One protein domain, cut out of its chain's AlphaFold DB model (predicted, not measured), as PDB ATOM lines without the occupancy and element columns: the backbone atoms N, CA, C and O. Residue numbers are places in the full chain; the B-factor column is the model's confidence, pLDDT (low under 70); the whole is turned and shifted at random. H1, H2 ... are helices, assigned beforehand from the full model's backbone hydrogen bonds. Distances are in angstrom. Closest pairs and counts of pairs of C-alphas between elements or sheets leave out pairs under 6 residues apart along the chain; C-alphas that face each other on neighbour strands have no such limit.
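What this domain is: This is residues 2 to 137 of the 138 residues of an uncharacterized protein of Spongiivirga citrea (UniProt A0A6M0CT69). H1, H3, H4 and H5 form an up-and-down bundle, each running against the one before it, and short H2 crosses one end between H1 and H3. The 136 printed residues hold five named helices, H1 to H5 in order, and no named strand: all helix. It is compact, radius of gyration of the C-alphas 16.2 A, spanning 54 by 27 by 18 A.

How they stand to each other: Start at H1, residues 2 to 25, whose residues 24 to 25 alone touch H2, residues 38 to 49; the closest C-alphas, Leu 25 and Gly 38, are 4.0 A apart. Next, H3, residues 54 to 71, and H4, residues 77 to 96, form a hairpin; their closest C-alphas, Ala 62 and Thr 87, are 4.6 A apart. O i to N i+4 pairs within hydrogen-bond range are 19 of 20 in H1, 4 of 8 in H2, 11 of 14 in H3, 12 of 16 in H4 and 20 of 21 in H5, residues 111 to 135. H5 touches H1 at a shallow tilt of 12 degrees, opposite ways, closest at C-alphas Ala 112 and Ser 24, 4.6 A.

Where its parts are: Find C-alpha 2 at (162.269, 195.674, 136.895); H1 runs 35.8 A from there. H5 runs 36.5 A to C-alpha 135 at (151.970, 193.412, 144.508).

The domain as a whole: The printed part has no cut. The H1 to H2 and H4 to H5 links are long; residues 98 to 107 have pLDDT under 70.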
ATOM      1  N   LYS A   2     162.965 195.341 135.622       73.19
ATOM      2  CA  LYS A   2     162.269 195.674 136.895       73.19
ATOM      3  C   LYS A   2     162.745 194.865 138.123       73.19
ATOM      4  O   LYS A   2     163.037 195.469 139.148       73.19
ATOM      5  N   LYS A   3     162.924 193.537 138.012       73.31
ATOM      6  CA  LYS A   3     163.400 192.676 139.125       73.31
ATOM      7  C   LYS A   3     164.759 193.106 139.710       73.31
ATOM      8  O   LYS A   3     164.920 193.099 140.926       73.31
ATOM      9  N   ILE A   4     165.700 193.543 138.867       74.50
ATOM     10  CA  ILE A   4     167.033 194.006 139.300       74.50
ATOM     11  C   ILE A   4     166.916 195.288 140.136       74.50
ATOM     12  O   ILE A   4     167.565 195.414 141.173       74.50
ATOM     13  N   ARG A   5     166.045 196.222 139.730       77.44
ATOM     14  CA  ARG A   5     165.797 197.471 140.471       77.44
ATOM     15  C   ARG A   5     165.211 197.197 141.860       77.44
ATOM     16  O   ARG A   5     165.680 197.779 142.830       77.44
ATOM     17  N   LEU A   6     164.261 196.264 141.960       78.19
ATOM     18  CA  LEU A   6     163.644 195.868 143.233       78.19
ATOM     19  C   LEU A   6     164.646 195.262 144.218       78.19
ATOM     20  O   LEU A   6     164.564 195.513 145.417       78.19
ATOM     21  N   HIS A   7     165.570 194.443 143.716       84.44
ATOM     22  CA  HIS A   7     166.595 193.828 144.550       84.44
ATOM     23  C   HIS A   7     167.567 194.877 145.105       84.44
ATOM     24  O   HIS A   7     167.838 194.879 146.302       84.44
ATOM     25  N   LYS A   8     168.005 195.833 144.274       87.69
ATOM     26  CA  LYS A   8     168.878 196.932 144.715       87.69
ATOM     27  C   LYS A   8     168.238 197.783 145.814       87.69
ATOM     28  O   LYS A   8     168.885 198.031 146.823       87.69
ATOM     29  N   THR A   9     166.975 198.188 145.653       87.06
ATOM     30  CA  THR A   9     166.268 198.988 146.671       87.06
ATOM     31  C   THR A   9     166.189 198.262 148.014       87.06
ATOM     32  O   THR A   9     166.429 198.875 149.049       87.06
ATOM     33  N   LEU A  10     165.909 196.954 147.998       92.12
ATOM     34  CA  LEU A  10     165.856 196.140 149.212       92.12
ATOM     35  C   LEU A  10     167.216 196.070 149.916       92.12
ATOM     36  O   LEU A  10     167.293 196.316 151.115       92.12
ATOM     37  N   VAL A  11     168.281 195.747 149.176       93.69
ATOM     38  CA  VAL A  11     169.634 195.607 149.737       93.69
ATOM     39  C   VAL A  11     170.129 196.931 150.316       93.69
ATOM     40  O   VAL A  11     170.643 196.950 151.429       93.69
ATOM     41  N   ILE A  12     169.922 198.041 149.601       94.88
ATOM     42  CA  ILE A  12     170.320 199.375 150.070       94.88
ATOM     43  C   ILE A  12     169.557 199.751 151.344       94.88
ATOM     44  O   ILE A  12     170.179 200.165 152.315       94.88
ATOM     45  N   GLY A  13     168.232 199.575 151.370       96.00
ATOM     46  CA  GLY A  13     167.422 199.917 152.543       96.00
ATOM     47  C   GLY A  13     167.788 199.096 153.784       96.00
ATOM     48  O   GLY A  13     167.931 199.654 154.872       96.00
ATOM     49  N   ILE A  14     168.034 197.791 153.611       96.69
ATOM     50  CA  ILE A  14     168.548 196.917 154.679       96.69
ATOM     51  C   ILE A  14     169.917 197.405 155.161       96.69
ATOM     52  O   ILE A  14     170.132 197.509 156.365       96.69
ATOM     53  N   GLY A  15     170.828 197.725 154.237       97.38
ATOM     54  CA  GLY A  15     172.164 198.218 154.570       97.38
ATOM     55  C   GLY A  15     172.123 199.511 155.381       97.38
ATOM     56  O   GLY A  15     172.788 199.604 156.407       97.38
ATOM     57  N   ILE A  16     171.293 200.477 154.978       98.00
ATOM     58  CA  ILE A  16     171.104 201.738 155.713       98.00
ATOM     59  C   ILE A  16     170.565 201.460 157.118       98.00
ATOM     60  O   ILE A  16     171.134 201.939 158.094       98.00
ATOM     61  N   SER A  17     169.502 200.660 157.236       98.12
ATOM     62  CA  SER A  17     168.922 200.301 158.533       98.12
ATOM     63  C   SER A  17     169.950 199.639 159.458       98.12
ATOM     64  O   SER A  17     170.093 200.046 160.609       98.12
ATOM     65  N   PHE A  18     170.727 198.683 158.945       98.25
ATOM     66  CA  PHE A  18     171.768 198.009 159.716       98.25
ATOM     67  C   PHE A  18     172.890 198.960 160.152       98.25
ATOM     68  O   PHE A  18     173.337 198.892 161.292       98.25
ATOM     69  N   LEU A  19     173.320 199.882 159.288       98.44
ATOM     70  CA  LEU A  19     174.333 200.880 159.646       98.44
ATOM     71  C   LEU A  19     173.837 201.850 160.723       98.44
ATOM     72  O   LEU A  19     174.604 202.188 161.620       98.44
ATOM     73  N   ILE A  20     172.565 202.258 160.678       98.56
ATOM     74  CA  ILE A  20     171.947 203.076 161.735       98.56
ATOM     75  C   ILE A  20     171.931 202.299 163.057       98.56
ATOM     76  O   ILE A  20     172.312 202.848 164.088       98.56
ATOM     77  N   TYR A  21     171.545 201.018 163.022       98.44
ATOM     78  CA  TYR A  21     171.566 200.137 164.192       98.44
ATOM     79  C   TYR A  21     172.977 200.012 164.782       98.44
ATOM     80  O   TYR A  21     173.172 200.203 165.974       98.44
ATOM     81  N   VAL A  22     173.992 199.737 163.959       98.19
ATOM     82  CA  VAL A  22     175.382 199.656 164.431       98.19
ATOM     83  C   VAL A  22     175.846 201.006 164.980       98.19
ATOM     84  O   VAL A  22     176.475 201.053 166.031       98.19
ATOM     85  N   GLY A  23     175.491 202.108 164.316       98.06
ATOM     86  CA  GLY A  23     175.784 203.462 164.776       98.06
ATOM     87  C   GLY A  23     175.199 203.755 166.158       98.06
ATOM     88  O   GLY A  23     175.886 204.343 166.989       98.06
ATOM     89  N   SER A  24     173.982 203.282 166.452       97.88
ATOM     90  CA  SER A  24     173.360 203.482 167.765       97.88
ATOM     91  C   SER A  24     174.143 202.831 168.905       97.88
ATOM     92  O   SER A  24     174.089 203.320 170.028       97.88
ATOM     93  N   LEU A  25     174.906 201.765 168.636       97.44
ATOM     94  CA  LEU A  25     175.713 201.079 169.652       97.44
ATOM     95  C   LEU A  25     176.868 201.945 170.178       97.44
ATOM     96  O   LEU A  25     177.325 201.747 171.298       97.44
ATOM     97  N   PHE A  26     177.328 202.927 169.407       96.75
ATOM     98  CA  PHE A  26     178.435 203.804 169.809       96.75
ATOM     99  C   PHE A  26     177.968 205.135 170.401       96.75
ATOM    100  O   PHE A  26     178.790 205.961 170.791       96.75
ATOM    101  N   LEU A  27     176.657 205.359 170.463       95.50
ATOM    102  CA  LEU A  27     176.077 206.593 170.972       95.50
ATOM    103  C   LEU A  27     175.762 206.501 172.473       95.50
ATOM    104  O   LEU A  27     175.577 205.392 172.982       95.50
ATOM    105  N   PRO A  28     175.653 207.644 173.178       92.88
ATOM    106  CA  PRO A  28     175.211 207.681 174.568       92.88
ATOM    107  C   PRO A  28     173.828 207.053 174.749       92.88
ATOM    108  O   PRO A  28     172.858 207.440 174.083       92.88
ATOM    109  N   MET A  29     173.754 206.079 175.650       90.25
ATOM    110  CA  MET A  29     172.534 205.355 175.996       90.25
ATOM    111  C   MET A  29     171.597 206.179 176.872       90.25
ATOM    112  O   MET A  29     170.382 206.062 176.721       90.25
ATOM    113  N   PHE A  30     172.155 207.019 177.742       88.25
ATOM    114  CA  PHE A  30     171.423 207.931 178.612       88.25
ATOM    115  C   PHE A  30     171.775 209.371 178.269       88.25
ATOM    116  O   PHE A  30     172.866 209.652 177.773       88.25
ATOM    117  N   SER A  31     170.834 210.284 178.493       85.31
ATOM    118  CA  SER A  31     171.080 211.713 178.262       85.31
ATOM    119  C   SER A  31     172.053 212.300 179.290       85.31
ATOM    120  O   SER A  31     172.871 213.149 178.936       85.31
ATOM    121  N   ASP A  32     172.003 211.797 180.526       83.56
ATOM    122  CA  ASP A  32     172.775 212.325 181.656       83.56
ATOM    123  C   ASP A  32     174.118 211.604 181.870       83.56
ATOM    124  O   ASP A  32     175.012 212.143 182.521       83.56
ATOM    125  N   ASP A  33     174.313 210.434 181.250       80.75
ATOM    126  CA  ASP A  33     175.560 209.669 181.307       80.75
ATOM    127  C   ASP A  33     176.169 209.471 179.909       80.75
ATOM    128  O   ASP A  33     175.689 208.696 179.078       80.75
ATOM    129  N   LYS A  34     177.288 210.164 179.670       77.12
ATOM    130  CA  LYS A  34     178.056 210.095 178.415       77.12
ATOM    131  C   LYS A  34     178.986 208.882 178.333       77.12
ATOM    132  O   LYS A  34     179.523 208.622 177.258       77.12
ATOM    133  N   HIS A  35     179.218 208.178 179.437       82.38
ATOM    134  CA  HIS A  35     180.114 207.023 179.499       82.38
ATOM    135  C   HIS A  35     179.383 205.716 179.176       82.38
ATOM    136  O   HIS A  35     179.989 204.795 178.622       82.38
ATOM    137  N   SER A  36     178.076 205.654 179.433       88.00
ATOM    138  CA  SER A  36     177.230 204.537 179.013       88.00
ATOM    139  C   SER A  36     176.894 204.611 177.523       88.00
ATOM    140  O   SER A  36     176.157 205.483 177.064       88.00
ATOM    141  N   SER A  37     177.411 203.656 176.751       93.50
ATOM    142  CA  SER A  37     177.139 203.527 175.314       93.50
ATOM    143  C   SER A  37     175.970 202.583 175.020       93.50
ATOM    144  O   SER A  37     175.628 201.713 175.822       93.50
ATOM    145  N   GLY A  38     175.384 202.694 173.827       92.88
ATOM    146  CA  GLY A  38     174.370 201.754 173.343       92.88
ATOM    147  C   GLY A  38     174.858 200.300 173.292       92.88
ATOM    148  O   GLY A  38     174.056 199.389 173.467       92.88
ATOM    149  N   LEU A  39     176.162 200.063 173.111       95.44
ATOM    150  CA  LEU A  39     176.782 198.739 173.174       95.44
ATOM    151  C   LEU A  39     176.714 198.171 174.590       95.44
ATOM    152  O   LEU A  39     176.323 197.017 174.763       95.44
ATOM    153  N   LEU A  40     177.053 198.986 175.593       91.81
ATOM    154  CA  LEU A  40     176.885 198.603 176.991       91.81
ATOM    155  C   LEU A  40     175.413 198.288 177.267       91.81
ATOM    156  O   LEU A  40     175.120 197.238 177.831       91.81
ATOM    157  N   GLY A  41     174.494 199.124 176.780       90.69
ATOM    158  CA  GLY A  41     173.062 198.844 176.817       90.69
ATOM    159  C   GLY A  41     172.724 197.481 176.226       90.69
ATOM    160  O   GLY A  41     172.111 196.654 176.899       90.69
ATOM    161  N   LEU A  42     173.158 197.213 174.993       93.88
ATOM    162  CA  LEU A  42     172.907 195.951 174.296       93.88
ATOM    163  C   LEU A  42     173.367 194.744 175.122       93.88
ATOM    164  O   LEU A  42     172.648 193.750 175.162       93.88
ATOM    165  N   MET A  43     174.518 194.826 175.790       92.44
ATOM    166  CA  MET A  43     175.002 193.763 176.678       92.44
ATOM    167  C   MET A  43     174.156 193.652 177.949       92.44
ATOM    168  O   MET A  43     173.763 192.555 178.341       92.44
ATOM    169  N   LEU A  44     173.865 194.790 178.575       89.69
ATOM    170  CA  LEU A  44     173.224 194.864 179.878       89.69
ATOM    171  C   LEU A  44     171.747 194.476 179.851       89.69
ATOM    172  O   LEU A  44     171.309 193.780 180.754       89.69
ATOM    173  N   GLY A  45     170.964 194.843 178.835       89.75
ATOM    174  CA  GLY A  45     169.523 194.552 178.870       89.75
ATOM    175  C   GLY A  45     169.160 193.065 178.765       89.75
ATOM    176  O   GLY A  45     168.023 192.693 179.053       89.75
ATOM    177  N   TRP A  46     170.119 192.179 178.471       92.75
ATOM    178  CA  TRP A  46     169.928 190.737 178.662       92.75
ATOM    179  C   TRP A  46     169.818 190.343 180.140       92.75
ATOM    180  O   TRP A  46     169.192 189.325 180.442       92.75
ATOM    181  N   SER A  47     170.345 191.152 181.067       90.25
ATOM    182  CA  SER A  47     170.183 190.924 182.506       90.25
ATOM    183  C   SER A  47     168.718 190.970 182.927       90.25
ATOM    184  O   SER A  47     168.360 190.317 183.896       90.25
ATOM    185  N   GLY A  48     167.832 191.612 182.154       89.38
ATOM    186  CA  GLY A  48     166.396 191.612 182.430       89.38
ATOM    187  C   GLY A  48     165.779 190.212 182.536       89.38
ATOM    188  O   GLY A  48     164.793 190.038 183.252       89.38
ATOM    189  N   PHE A  49     166.364 189.200 181.880       90.69
ATOM    190  CA  PHE A  49     165.952 187.799 182.042       90.69
ATOM    191  C   PHE A  49     166.361 187.209 183.397       90.69
ATOM    192  O   PHE A  49     165.616 186.409 183.957       90.69
ATOM    193  N   VAL A  50     167.529 187.600 183.908       91.75
ATOM    194  CA  VAL A  50     168.093 187.126 185.180       91.75
ATOM    195  C   VAL A  50     167.463 187.869 186.357       91.75
ATOM    196  O   VAL A  50     167.052 187.249 187.330       91.75
ATOM    197  N   ASP A  51     167.303 189.183 186.226       88.56
ATOM    198  CA  ASP A  51     166.806 190.087 187.267       88.56
ATOM    199  C   ASP A  51     165.269 190.132 187.339       88.56
ATOM    200  O   ASP A  51     164.700 190.983 188.021       88.56
ATOM    201  N   HIS A  52     164.577 189.260 186.595       88.44
ATOM    202  CA  HIS A  52     163.115 189.215 186.491       88.44
ATOM    203  C   HIS A  52     162.472 190.569 186.125       88.44
ATOM    204  O   HIS A  52     161.394 190.911 186.612       88.44
ATOM    205  N   LYS A  53     163.110 191.333 185.225       88.12
ATOM    206  CA  LYS A  53     162.604 192.606 184.684       88.12
ATOM    207  C   LYS A  53     161.985 192.374 183.294       88.12
ATOM    208  O   LYS A  53     162.679 192.512 182.282       88.12
ATOM    209  N   PRO A  54     160.682 192.033 183.193       88.06
ATOM    210  CA  PRO A  54     160.076 191.543 181.952       88.06
ATOM    211  C   PRO A  54     160.093 192.569 180.817       88.06
ATOM    212  O   PRO A  54     160.369 192.201 179.681       88.06
ATOM    213  N   PHE A  55     159.859 193.854 181.102       89.94
ATOM    214  CA  PHE A  55     159.928 194.910 180.086       89.94
ATOM    215  C   PHE A  55     161.316 194.973 179.437       89.94
ATOM    216  O   PHE A  55     161.434 195.116 178.217       89.94
ATOM    217  N   MET A  56     162.372 194.817 180.242       89.81
ATOM    218  CA  MET A  56     163.760 194.826 179.779       89.81
ATOM    219  C   MET A  56     164.080 193.585 178.957       89.81
ATOM    220  O   MET A  56     164.528 193.705 177.818       89.81
ATOM    221  N   ALA A  57     163.735 192.408 179.474       91.62
ATOM    222  CA  ALA A  57     163.907 191.150 178.759       91.62
ATOM    223  C   ALA A  57     163.202 191.159 177.388       91.62
ATOM    224  O   ALA A  57     163.810 190.859 176.359       91.62
ATOM    225  N   ILE A  58     161.922 191.545 177.362       94.25
ATOM    226  CA  ILE A  58     161.086 191.535 176.154       94.25
ATOM    227  C   ILE A  58     161.597 192.543 175.128       94.25
ATOM    228  O   ILE A  58     161.746 192.188 173.958       94.25
ATOM    229  N   SER A  59     161.916 193.772 175.533       94.69
ATOM    230  CA  SER A  59     162.431 194.769 174.587       94.69
ATOM    231  C   SER A  59     163.774 194.372 173.981       94.69
ATOM    232  O   SER A  59     164.004 194.642 172.804       94.69
ATOM    233  N   TRP A  60     164.620 193.632 174.705       95.50
ATOM    234  CA  TRP A  60     165.889 193.145 174.156       95.50
ATOM    235  C   TRP A  60     165.717 192.083 173.070       95.50
ATOM    236  O   TRP A  60     166.551 191.989 172.162       95.50
ATOM    237  N   THR A  61     164.595 191.356 173.064       97.12
ATOM    238  CA  THR A  61     164.259 190.445 171.957       97.12
ATOM    239  C   THR A  61     163.993 191.175 170.632       97.12
ATOM    240  O   THR A  61     164.066 190.552 169.565       97.12
ATOM    241  N   ALA A  62     163.789 192.502 170.652       97.69
ATOM    242  CA  ALA A  62     163.767 193.329 169.442       97.69
ATOM    243  C   ALA A  62     165.074 193.193 168.642       97.69
ATOM    244  O   ALA A  62     165.046 193.101 167.422       97.69
ATOM    245  N   ASN A  63     166.230 193.075 169.303       97.69
ATOM    246  CA  ASN A  63     167.515 192.934 168.610       97.69
ATOM    247  C   ASN A  63     167.608 191.608 167.836       97.69
ATOM    248  O   ASN A  63     168.047 191.576 166.687       97.69
ATOM    249  N   ILE A  64     167.135 190.507 168.432       96.81
ATOM    250  CA  ILE A  64     167.106 189.195 167.767       96.81
ATOM    251  C   ILE A  64     166.143 189.235 166.582       96.81
ATOM    252  O   ILE A  64     166.496 188.824 165.478       96.81
ATOM    253  N   THR A  65     164.930 189.749 166.789       97.19
ATOM    254  CA  THR A  65     163.918 189.828 165.726       97.19
ATOM    255  C   THR A  65     164.348 190.750 164.582       97.19
ATOM    256  O   THR A  65     164.151 190.394 163.415       97.19
ATOM    257  N   PHE A  66     165.048 191.849 164.887       97.62
ATOM    258  CA  PHE A  66     165.699 192.719 163.908       97.62
ATOM    259  C   PHE A  66     166.689 191.942 163.036       97.62
ATOM    260  O   PHE A  66     166.525 191.881 161.813       97.62
ATOM    261  N   LEU A  67     167.669 191.281 163.654       96.31
ATOM    262  CA  LEU A  67     168.687 190.509 162.939       96.31
ATOM    263  C   LEU A  67     168.067 189.372 162.117       96.31
ATOM    264  O   LEU A  67     168.425 189.192 160.954       96.31
ATOM    265  N   LEU A  68     167.084 188.653 162.662       94.94
ATOM    266  CA  LEU A  68     166.366 187.607 161.928       94.94
ATOM    267  C   LEU A  68     165.658 188.161 160.687       94.94
ATOM    268  O   LEU A  68     165.697 187.540 159.624       94.94
ATOM    269  N   SER A  69     165.049 189.342 160.774       92.88
ATOM    270  CA  SER A  69     164.375 189.955 159.624       92.88
ATOM    271  C   SER A  69     165.340 190.351 158.492       92.88
ATOM    272  O   SER A  69     164.950 190.368 157.315       92.88
ATOM    273  N   ILE A  70     166.613 190.594 158.822       92.31
ATOM    274  CA  ILE A  70     167.698 190.846 157.867       92.31
ATOM    275  C   ILE A  70     168.220 189.529 157.282       92.31
ATOM    276  O   ILE A  70     168.269 189.390 156.057       92.31
ATOM    277  N   LEU A  71     168.566 188.563 158.139       92.38
ATOM    278  CA  LEU A  71     169.259 187.324 157.767       92.38
ATOM    279  C   LEU A  71     168.372 186.329 157.006       92.38
ATOM    280  O   LEU A  71     168.861 185.588 156.152       92.38
ATOM    281  N   LEU A  72     167.060 186.319 157.255       91.31
ATOM    282  CA  LEU A  72     166.120 185.385 156.622       91.31
ATOM    283  C   LEU A  72     165.700 185.851 155.216       91.31
ATOM    284  O   LEU A  72     164.524 186.092 154.942       91.31
ATOM    285  N   TYR A  73     166.659 185.957 154.292       83.56
ATOM    286  CA  TYR A  73     166.418 186.408 152.911       83.56
ATOM    287  C   TYR A  73     165.452 185.504 152.127       83.56
ATOM    288  O   TYR A  73     164.764 185.982 151.227       83.56
ATOM    289  N   ALA A  74     165.388 184.216 152.477       85.50
ATOM    290  CA  ALA A  74     164.480 183.244 151.872       85.50
ATOM    291  C   ALA A  74     163.009 183.460 152.282       85.50
ATOM    292  O   ALA A  74     162.100 182.890 151.679       85.50
ATOM    293  N   MET A  75     162.752 184.280 153.305       92.25
ATOM    294  CA  MET A  75     161.404 184.562 153.780       92.25
ATOM    295  C   MET A  75     160.677 185.550 152.843       92.25
ATOM    296  O   MET A  75     161.261 186.563 152.452       92.25
ATOM    297  N   PRO A  76     159.380 185.333 152.537       93.88
ATOM    298  CA  PRO A  76     158.586 186.284 151.761       93.88
ATOM    299  C   PRO A  76     158.593 187.690 152.371       93.88
ATOM    300  O   PRO A  76     158.420 187.843 153.585       93.88
ATOM    301  N   THR A  77     158.691 188.723 151.529       94.25
ATOM    302  CA  THR A  77     158.770 190.133 151.953       94.25
ATOM    303  C   THR A  77     157.642 190.531 152.906       94.25
ATOM    304  O   THR A  77     157.895 191.201 153.902       94.25
ATOM    305  N   LYS A  78     156.408 190.051 152.683       95.31
ATOM    306  CA  LYS A  78     155.270 190.288 153.592       95.31
ATOM    307  C   LYS A  78     155.546 189.807 155.023       95.31
ATOM    308  O   LYS A  78     155.201 190.497 155.976       95.31
ATOM    309  N   ARG A  79     156.148 188.626 155.189       96.06
ATOM    310  CA  ARG A  79     156.462 188.077 156.518       96.06
ATOM    311  C   ARG A  79     157.608 188.847 157.173       96.06
ATOM    312  O   ARG A  79     157.522 189.135 158.358       96.06
ATOM    313  N   ARG A  80     158.616 189.258 156.396       96.31
ATOM    314  CA  ARG A  80     159.706 190.129 156.877       96.31
ATOM    315  C   ARG A  80     159.188 191.495 157.332       96.31
ATOM    316  O   ARG A  80     159.588 191.977 158.382       96.31
ATOM    317  N   PHE A  81     158.231 192.067 156.599       96.62
ATOM    318  CA  PHE A  81     157.522 193.284 156.994       96.62
ATOM    319  C   PHE A  81     156.784 193.110 158.331       96.62
ATOM    320  O   PHE A  81     156.976 193.907 159.245       96.62
ATOM    321  N   ILE A  82     156.009 192.033 158.495       97.12
ATOM    322  CA  ILE A  82     155.334 191.737 159.770       97.12
ATOM    323  C   ILE A  82     156.357 191.573 160.905       97.12
ATOM    324  O   ILE A  82     156.186 192.161 161.968       97.12
ATOM    325  N   LEU A  83     157.452 190.844 160.670       97.19
ATOM    326  CA  LEU A  83     158.515 190.664 161.658       97.19
ATOM    327  C   LEU A  83     159.176 191.996 162.051       97.19
ATOM    328  O   LEU A  83     159.479 192.198 163.223       97.19
ATOM    329  N   SER A  84     159.336 192.932 161.110       97.62
ATOM    330  CA  SER A  84     159.845 194.279 161.406       97.62
ATOM    331  C   SER A  84     158.871 195.126 162.233       97.62
ATOM    332  O   SER A  84     159.307 195.873 163.102       97.62
ATOM    333  N   ILE A  85     157.555 194.962 162.044       98.31
ATOM    334  CA  ILE A  85     156.545 195.593 162.910       98.31
ATOM    335  C   ILE A  85     156.623 195.011 164.322       98.31
ATOM    336  O   ILE A  85     156.609 195.766 165.289       98.31
ATOM    337  N   ILE A  86     156.743 193.685 164.445       98.12
ATOM    338  CA  ILE A  86     156.911 193.015 165.744       98.12
ATOM    339  C   ILE A  86     158.184 193.514 166.433       98.12
ATOM    340  O   ILE A  86     158.133 193.868 167.603       98.12
ATOM    341  N   THR A  87     159.294 193.613 165.698       98.19
ATOM    342  CA  THR A  87     160.570 194.168 166.182       98.19
ATOM    343  C   THR A  87     160.372 195.557 166.791       98.19
ATOM    344  O   THR A  87     160.777 195.806 167.924       98.19
ATOM    345  N   PHE A  88     159.695 196.452 166.065       98.12
ATOM    346  CA  PHE A  88     159.391 197.791 166.561       98.12
ATOM    347  C   PHE A  88     158.469 197.751 167.787       98.12
ATOM    348  O   PHE A  88     158.767 198.394 168.786       98.12
ATOM    349  N   GLY A  89     157.408 196.942 167.773       97.69
ATOM    350  CA  GLY A  89     156.528 196.768 168.931       97.69
ATOM    351  C   GLY A  89     157.278 196.312 170.185       97.69
ATOM    352  O   GLY A  89     157.101 196.905 171.243       97.69
ATOM    353  N   LEU A  90     158.170 195.324 170.055       97.62
ATOM    354  CA  LEU A  90     159.041 194.858 171.139       97.62
ATOM    355  C   LEU A  90     159.950 195.985 171.639       97.62
ATOM    356  O   LEU A  90     160.068 196.188 172.843       97.62
ATOM    357  N   SER A  91     160.536 196.766 170.730       95.69
ATOM    358  CA  SER A  91     161.437 197.862 171.098       95.69
ATOM    359  C   SER A  91     160.772 198.942 171.956       95.69
ATOM    360  O   SER A  91     161.422 199.514 172.826       95.69
ATOM    361  N   LEU A  92     159.466 199.172 171.783       94.81
ATOM    362  CA  LEU A  92     158.723 200.160 172.568       94.81
ATOM    363  C   LEU A  92     158.553 199.760 174.040       94.81
ATOM    364  O   LEU A  92     158.349 200.642 174.871       94.81
ATOM    365  N   PHE A  93     158.710 198.479 174.399       93.00
ATOM    366  CA  PHE A  93     158.720 198.062 175.809       93.00
ATOM    367  C   PHE A  93     159.892 198.679 176.587       93.00
ATOM    368  O   PHE A  93     159.812 198.776 177.809       93.00
ATOM    369  N   ALA A  94     160.934 199.163 175.900       89.75
ATOM    370  CA  ALA A  94     162.029 199.896 176.527       89.75
ATOM    371  C   ALA A  94     161.616 201.273 177.078       89.75
ATOM    372  O   ALA A  94     162.312 201.826 177.922       89.75
ATOM    373  N   LEU A  95     160.469 201.820 176.660       86.00
ATOM    374  CA  LEU A  95     159.905 203.029 177.274       86.00
ATOM    375  C   LEU A  95     159.316 202.760 178.666       86.00
ATOM    376  O   LEU A  95     159.155 203.691 179.445       86.00
ATOM    377  N   GLY A  96     158.998 201.502 178.984       82.00
ATOM    378  CA  GLY A  96     158.479 201.084 180.289       82.00
ATOM    379  C   GLY A  96     159.565 200.859 181.343       82.00
ATOM    380  O   GLY A  96     159.311 200.212 182.354       82.00
ATOM    381  N   PHE A  97     160.794 201.310 181.095       79.94
ATOM    382  CA  PHE A  97     161.889 201.169 182.045       79.94
ATOM    383  C   PHE A  97     161.783 202.223 183.140       79.94
ATOM    384  O   PHE A  97     162.150 203.375 182.943       79.94
ATOM    385  N   GLU A  98     161.302 201.811 184.307       65.56
ATOM    386  CA  GLU A  98     161.281 202.669 185.494       65.56
ATOM    387  C   GLU A  98     162.687 202.843 186.095       65.56
ATOM    388  O   GLU A  98     163.033 203.914 186.593       65.56
ATOM    389  N   GLU A  99     163.518 201.799 186.004       65.62
ATOM    390  CA  GLU A  99     164.878 201.759 186.541       65.62
ATOM    391  C   GLU A  99     165.797 200.967 185.607       65.62
ATOM    392  O   GLU A  99     165.592 199.771 185.356       65.62
ATOM    393  N   PHE A 100     166.856 201.616 185.126       63.81
ATOM    394  CA  PHE A 100     167.963 200.898 184.503       63.81
ATOM    395  C   PHE A 100     168.835 200.206 185.554       63.81
ATOM    396  O   PHE A 100     168.743 200.482 186.745       63.81
ATOM    397  N   ILE A 101     169.664 199.257 185.106       55.22
ATOM    398  CA  ILE A 101     170.411 198.294 185.940       55.22
ATOM    399  C   ILE A 101     171.239 198.940 187.063       55.22
ATOM    400  O   ILE A 101     171.464 198.302 188.084       55.22
ATOM    401  N   PHE A 102     171.608 200.215 186.938       57.12
ATOM    402  CA  PHE A 102     172.344 200.951 187.967       57.12
ATOM    403  C   PHE A 102     171.479 201.544 189.094       57.12
ATOM    404  O   PHE A 102     172.003 202.249 189.946       57.12
ATOM    405  N   GLY A 103     170.171 201.267 189.137       50.75
ATOM    406  CA  GLY A 103     169.297 201.666 190.253       50.75
ATOM    407  C   GLY A 103     169.008 203.168 190.338       50.75
ATOM    408  O   GLY A 103     168.281 203.613 191.224       50.75
ATOM    409  N   GLU A 104     169.534 203.961 189.408       54.06
ATOM    410  CA  GLU A 104     169.219 205.379 189.303       54.06
ATOM    411  C   GLU A 104     167.871 205.547 188.596       54.06
ATOM    412  O   GLU A 104     167.748 205.425 187.368       54.06
ATOM    413  N   LYS A 105     166.832 205.799 189.400       54.31
ATOM    414  CA  LYS A 105     165.540 206.291 188.916       54.31
ATOM    415  C   LYS A 105     165.766 207.565 188.105       54.31
ATOM    416  O   LYS A 105     166.386 208.501 188.597       54.31
ATOM    417  N   GLY A 106     165.197 207.620 186.902       55.03
ATOM    418  CA  GLY A 106     165.154 208.850 186.104       55.03
ATOM    419  C   GLY A 106     166.166 208.955 184.966       55.03
ATOM    420  O   GLY A 106     166.256 210.019 184.369       55.03
ATOM    421  N   ASN A 107     166.876 207.881 184.613       67.94
ATOM    422  CA  ASN A 107     167.745 207.892 183.437       67.94
ATOM    423  C   ASN A 107     166.934 208.094 182.143       67.94
ATOM    424  O   ASN A 107     166.305 207.170 181.621       67.94
ATOM    425  N   ILE A 108     166.949 209.326 181.628       82.25
ATOM    426  CA  ILE A 108     166.264 209.717 180.394       82.25
ATOM    427  C   ILE A 108     166.942 209.004 179.212       82.25
ATOM    428  O   ILE A 108     168.168 209.114 179.072       82.25
ATOM    429  N   PRO A 109     166.186 208.320 178.325       87.00
ATOM    430  CA  PRO A 109     166.750 207.691 177.136       87.00
ATOM    431  C   PRO A 109     167.615 208.672 176.340       87.00
ATOM    432  O   PRO A 109     167.186 209.773 175.998       87.00
ATOM    433  N   GLY A 110     168.852 208.273 176.071       89.88
ATOM    434  CA  GLY A 110     169.808 209.039 175.287       89.88
ATOM    435  C   GLY A 110     169.579 208.897 173.785       89.88
ATOM    436  O   GLY A 110     168.714 208.158 173.308       89.88
ATOM    437  N   ILE A 111     170.412 209.586 173.007       93.62
ATOM    438  CA  ILE A 111     170.331 209.597 171.539       93.62
ATOM    439  C   ILE A 111     170.474 208.194 170.924       93.62
ATOM    440  O   ILE A 111     169.864 207.923 169.886       93.62
ATOM    441  N   ALA A 112     171.202 207.275 171.573       94.56
ATOM    442  CA  ALA A 112     171.307 205.887 171.124       94.56
ATOM    443  C   ALA A 112     169.938 205.209 171.016       94.56
ATOM    444  O   ALA A 112     169.688 204.518 170.033       94.56
ATOM    445  N   PHE A 113     169.036 205.440 171.975       93.31
ATOM    446  CA  PHE A 113     167.695 204.859 171.955       93.31
ATOM    447  C   PHE A 113     166.909 205.321 170.724       93.31
ATOM    448  O   PHE A 113     166.372 204.505 169.980       93.31
ATOM    449  N   PHE A 114     166.892 206.625 170.449       95.31
ATOM    450  CA  PHE A 114     166.155 207.163 169.304       95.31
ATOM    451  C   PHE A 114     166.737 206.700 167.966       95.31
ATOM    452  O   PHE A 114     165.987 206.369 167.049       95.31
ATOM    453  N   VAL A 115     168.065 206.617 167.858       97.94
ATOM    454  CA  VAL A 115     168.745 206.118 166.651       97.94
ATOM    455  C   VAL A 115     168.480 204.621 166.465       97.94
ATOM    456  O   VAL A 115     168.211 204.177 165.348       97.94
ATOM    457  N   TRP A 116     168.458 203.849 167.553       97.75
ATOM    458  CA  TRP A 116     168.085 202.434 167.553       97.75
ATOM    459  C   TRP A 116     166.648 202.232 167.059       97.75
ATOM    460  O   TRP A 116     166.427 201.480 166.109       97.75
ATOM    461  N   ILE A 117     165.681 202.986 167.587       97.81
ATOM    462  CA  ILE A 117     164.289 202.975 167.107       97.81
ATOM    463  C   ILE A 117     164.199 203.374 165.625       97.81
ATOM    464  O   ILE A 117     163.489 202.739 164.837       97.81
ATOM    465  N   PHE A 118     164.943 204.401 165.212       98.31
ATOM    466  CA  PHE A 118     164.957 204.868 163.826       98.31
ATOM    467  C   PHE A 118     165.490 203.806 162.851       98.31
ATOM    468  O   PHE A 118     165.000 203.691 161.719       98.31
ATOM    469  N   SER A 119     166.430 202.966 163.295       98.50
ATOM    470  CA  SER A 119     166.911 201.823 162.512       98.50
ATOM    471  C   SER A 119     165.771 200.857 162.159       98.50
ATOM    472  O   SER A 119     165.657 200.427 161.004       98.50
ATOM    473  N   PHE A 120     164.860 200.595 163.101       98.25
ATOM    474  CA  PHE A 120     163.719 199.695 162.922       98.25
ATOM    475  C   PHE A 120     162.653 200.291 162.007       98.25
ATOM    476  O   PHE A 120     162.152 199.604 161.116       98.25
ATOM    477  N   LEU A 121     162.363 201.586 162.150       98.31
ATOM    478  CA  LEU A 121     161.448 202.301 161.253       98.31
ATOM    479  C   LEU A 121     161.945 202.286 159.803       98.31
ATOM    480  O   LEU A 121     161.171 202.029 158.877       98.31
ATOM    481  N   THR A 122     163.250 202.480 159.600       98.19
ATOM    482  CA  THR A 122     163.876 202.402 158.270       98.19
ATOM    483  C   THR A 122     163.710 201.008 157.656       98.19
ATOM    484  O   THR A 122     163.441 200.864 156.456       98.19
ATOM    485  N   MET A 123     163.806 199.961 158.476       97.56
ATOM    486  CA  MET A 123     163.596 198.584 158.037       97.56
ATOM    487  C   MET A 123     162.139 198.304 157.650       97.56
ATOM    488  O   MET A 123     161.884 197.718 156.595       97.56
ATOM    489  N   ILE A 124     161.186 198.773 158.462       98.12
ATOM    490  CA  ILE A 124     159.746 198.680 158.181       98.12
ATOM    491  C   ILE A 124     159.437 199.333 156.834       98.12
ATOM    492  O   ILE A 124     158.810 198.706 155.976       98.12
ATOM    493  N   ALA A 125     159.914 200.562 156.615       97.75
ATOM    494  CA  ALA A 125     159.716 201.284 155.362       97.75
ATOM    495  C   ALA A 125     160.297 200.510 154.168       97.75
ATOM    496  O   ALA A 125     159.638 200.361 153.137       97.75
ATOM    497  N   THR A 126     161.497 199.947 154.328       96.75
ATOM    498  CA  THR A 126     162.166 199.150 153.290       96.75
ATOM    499  C   THR A 126     161.329 197.936 152.881       96.75
ATOM    500  O   THR A 126     161.070 197.728 151.690       96.75
ATOM    501  N   PHE A 127     160.864 197.136 153.846       96.69
ATOM    502  CA  PHE A 127     160.048 195.958 153.540       96.69
ATOM    503  C   PHE A 127     158.652 196.321 153.037       96.69
ATOM    504  O   PHE A 127     158.142 195.643 152.144       96.69
ATOM    505  N   TYR A 128     158.058 197.405 153.537       96.81
ATOM    506  CA  TYR A 128     156.781 197.909 153.042       96.81
ATOM    507  C   TYR A 128     156.861 198.281 151.560       96.81
ATOM    508  O   TYR A 128     156.084 197.765 150.755       96.81
ATOM    509  N   ILE A 129     157.833 199.117 151.179       95.12
ATOM    510  CA  ILE A 129     158.030 199.551 149.788       95.12
ATOM    511  C   ILE A 129     158.233 198.335 148.886       95.12
ATOM    512  O   ILE A 129     157.576 198.213 147.849       95.12
ATOM    513  N   LYS A 130     159.095 197.396 149.300       94.25
ATOM    514  CA  LYS A 130     159.346 196.173 148.532       94.25
ATOM    515  C   LYS A 130     158.076 195.342 148.351       94.25
ATOM    516  O   LYS A 130     157.835 194.836 147.255       94.25
ATOM    517  N   TRP A 131     157.263 195.218 149.396       94.75
ATOM    518  CA  TRP A 131     156.019 194.454 149.360       94.75
ATOM    519  C   TRP A 131     154.977 195.086 148.430       94.75
ATOM    520  O   TRP A 131     154.346 194.373 147.648       94.75
ATOM    521  N   GLN A 132     154.825 196.414 148.450       94.69
ATOM    522  CA  GLN A 132     153.923 197.113 147.523       94.69
ATOM    523  C   GLN A 132     154.370 196.952 146.069       94.69
ATOM    524  O   GLN A 132     153.557 196.695 145.182       94.69
ATOM    525  N   GLN A 133     155.678 197.025 145.819       91.94
ATOM    526  CA  GLN A 133     156.222 196.818 144.481       91.94
ATOM    527  C   GLN A 133     155.999 195.388 143.969       91.94
ATOM    528  O   GLN A 133     155.708 195.207 142.792       91.94
ATOM    529  N   GLU A 134     156.109 194.372 144.829       91.00
ATOM    530  CA  GLU A 134     155.796 192.982 144.467       91.00
ATOM    531  C   GLU A 134     154.324 192.793 144.103       91.00
ATOM    532  O   GLU A 134     154.038 192.111 143.124       91.00
ATOM    533  N   LYS A 135     153.403 193.436 144.834       89.75
ATOM    534  CA  LYS A 135     151.970 193.412 144.508       89.75
ATOM    535  C   LYS A 135     151.664 194.041 143.152       89.75
ATOM    536  O   LYS A 135     150.844 193.508 142.431       89.75
ATOM    537  N   SER A 136     152.334 195.138 142.796       86.69
ATOM    538  CA  SER A 136     152.109 195.837 141.516       86.69
ATOM    539  C   SER A 136     152.573 195.070 140.267       86.69
ATOM    540  O   SER A 136     152.418 195.559 139.150       86.69
ATOM    541  N   LEU A 137     153.224 193.917 140.449       80.06
ATOM    542  CA  LEU A 137     153.720 193.059 139.371       80.06
ATOM    543  C   LEU A 137     152.868 191.803 139.152       80.06
ATOM    544  O   LEU A 137     153.179 191.048 138.229       80.06
TER     545      LEU A 137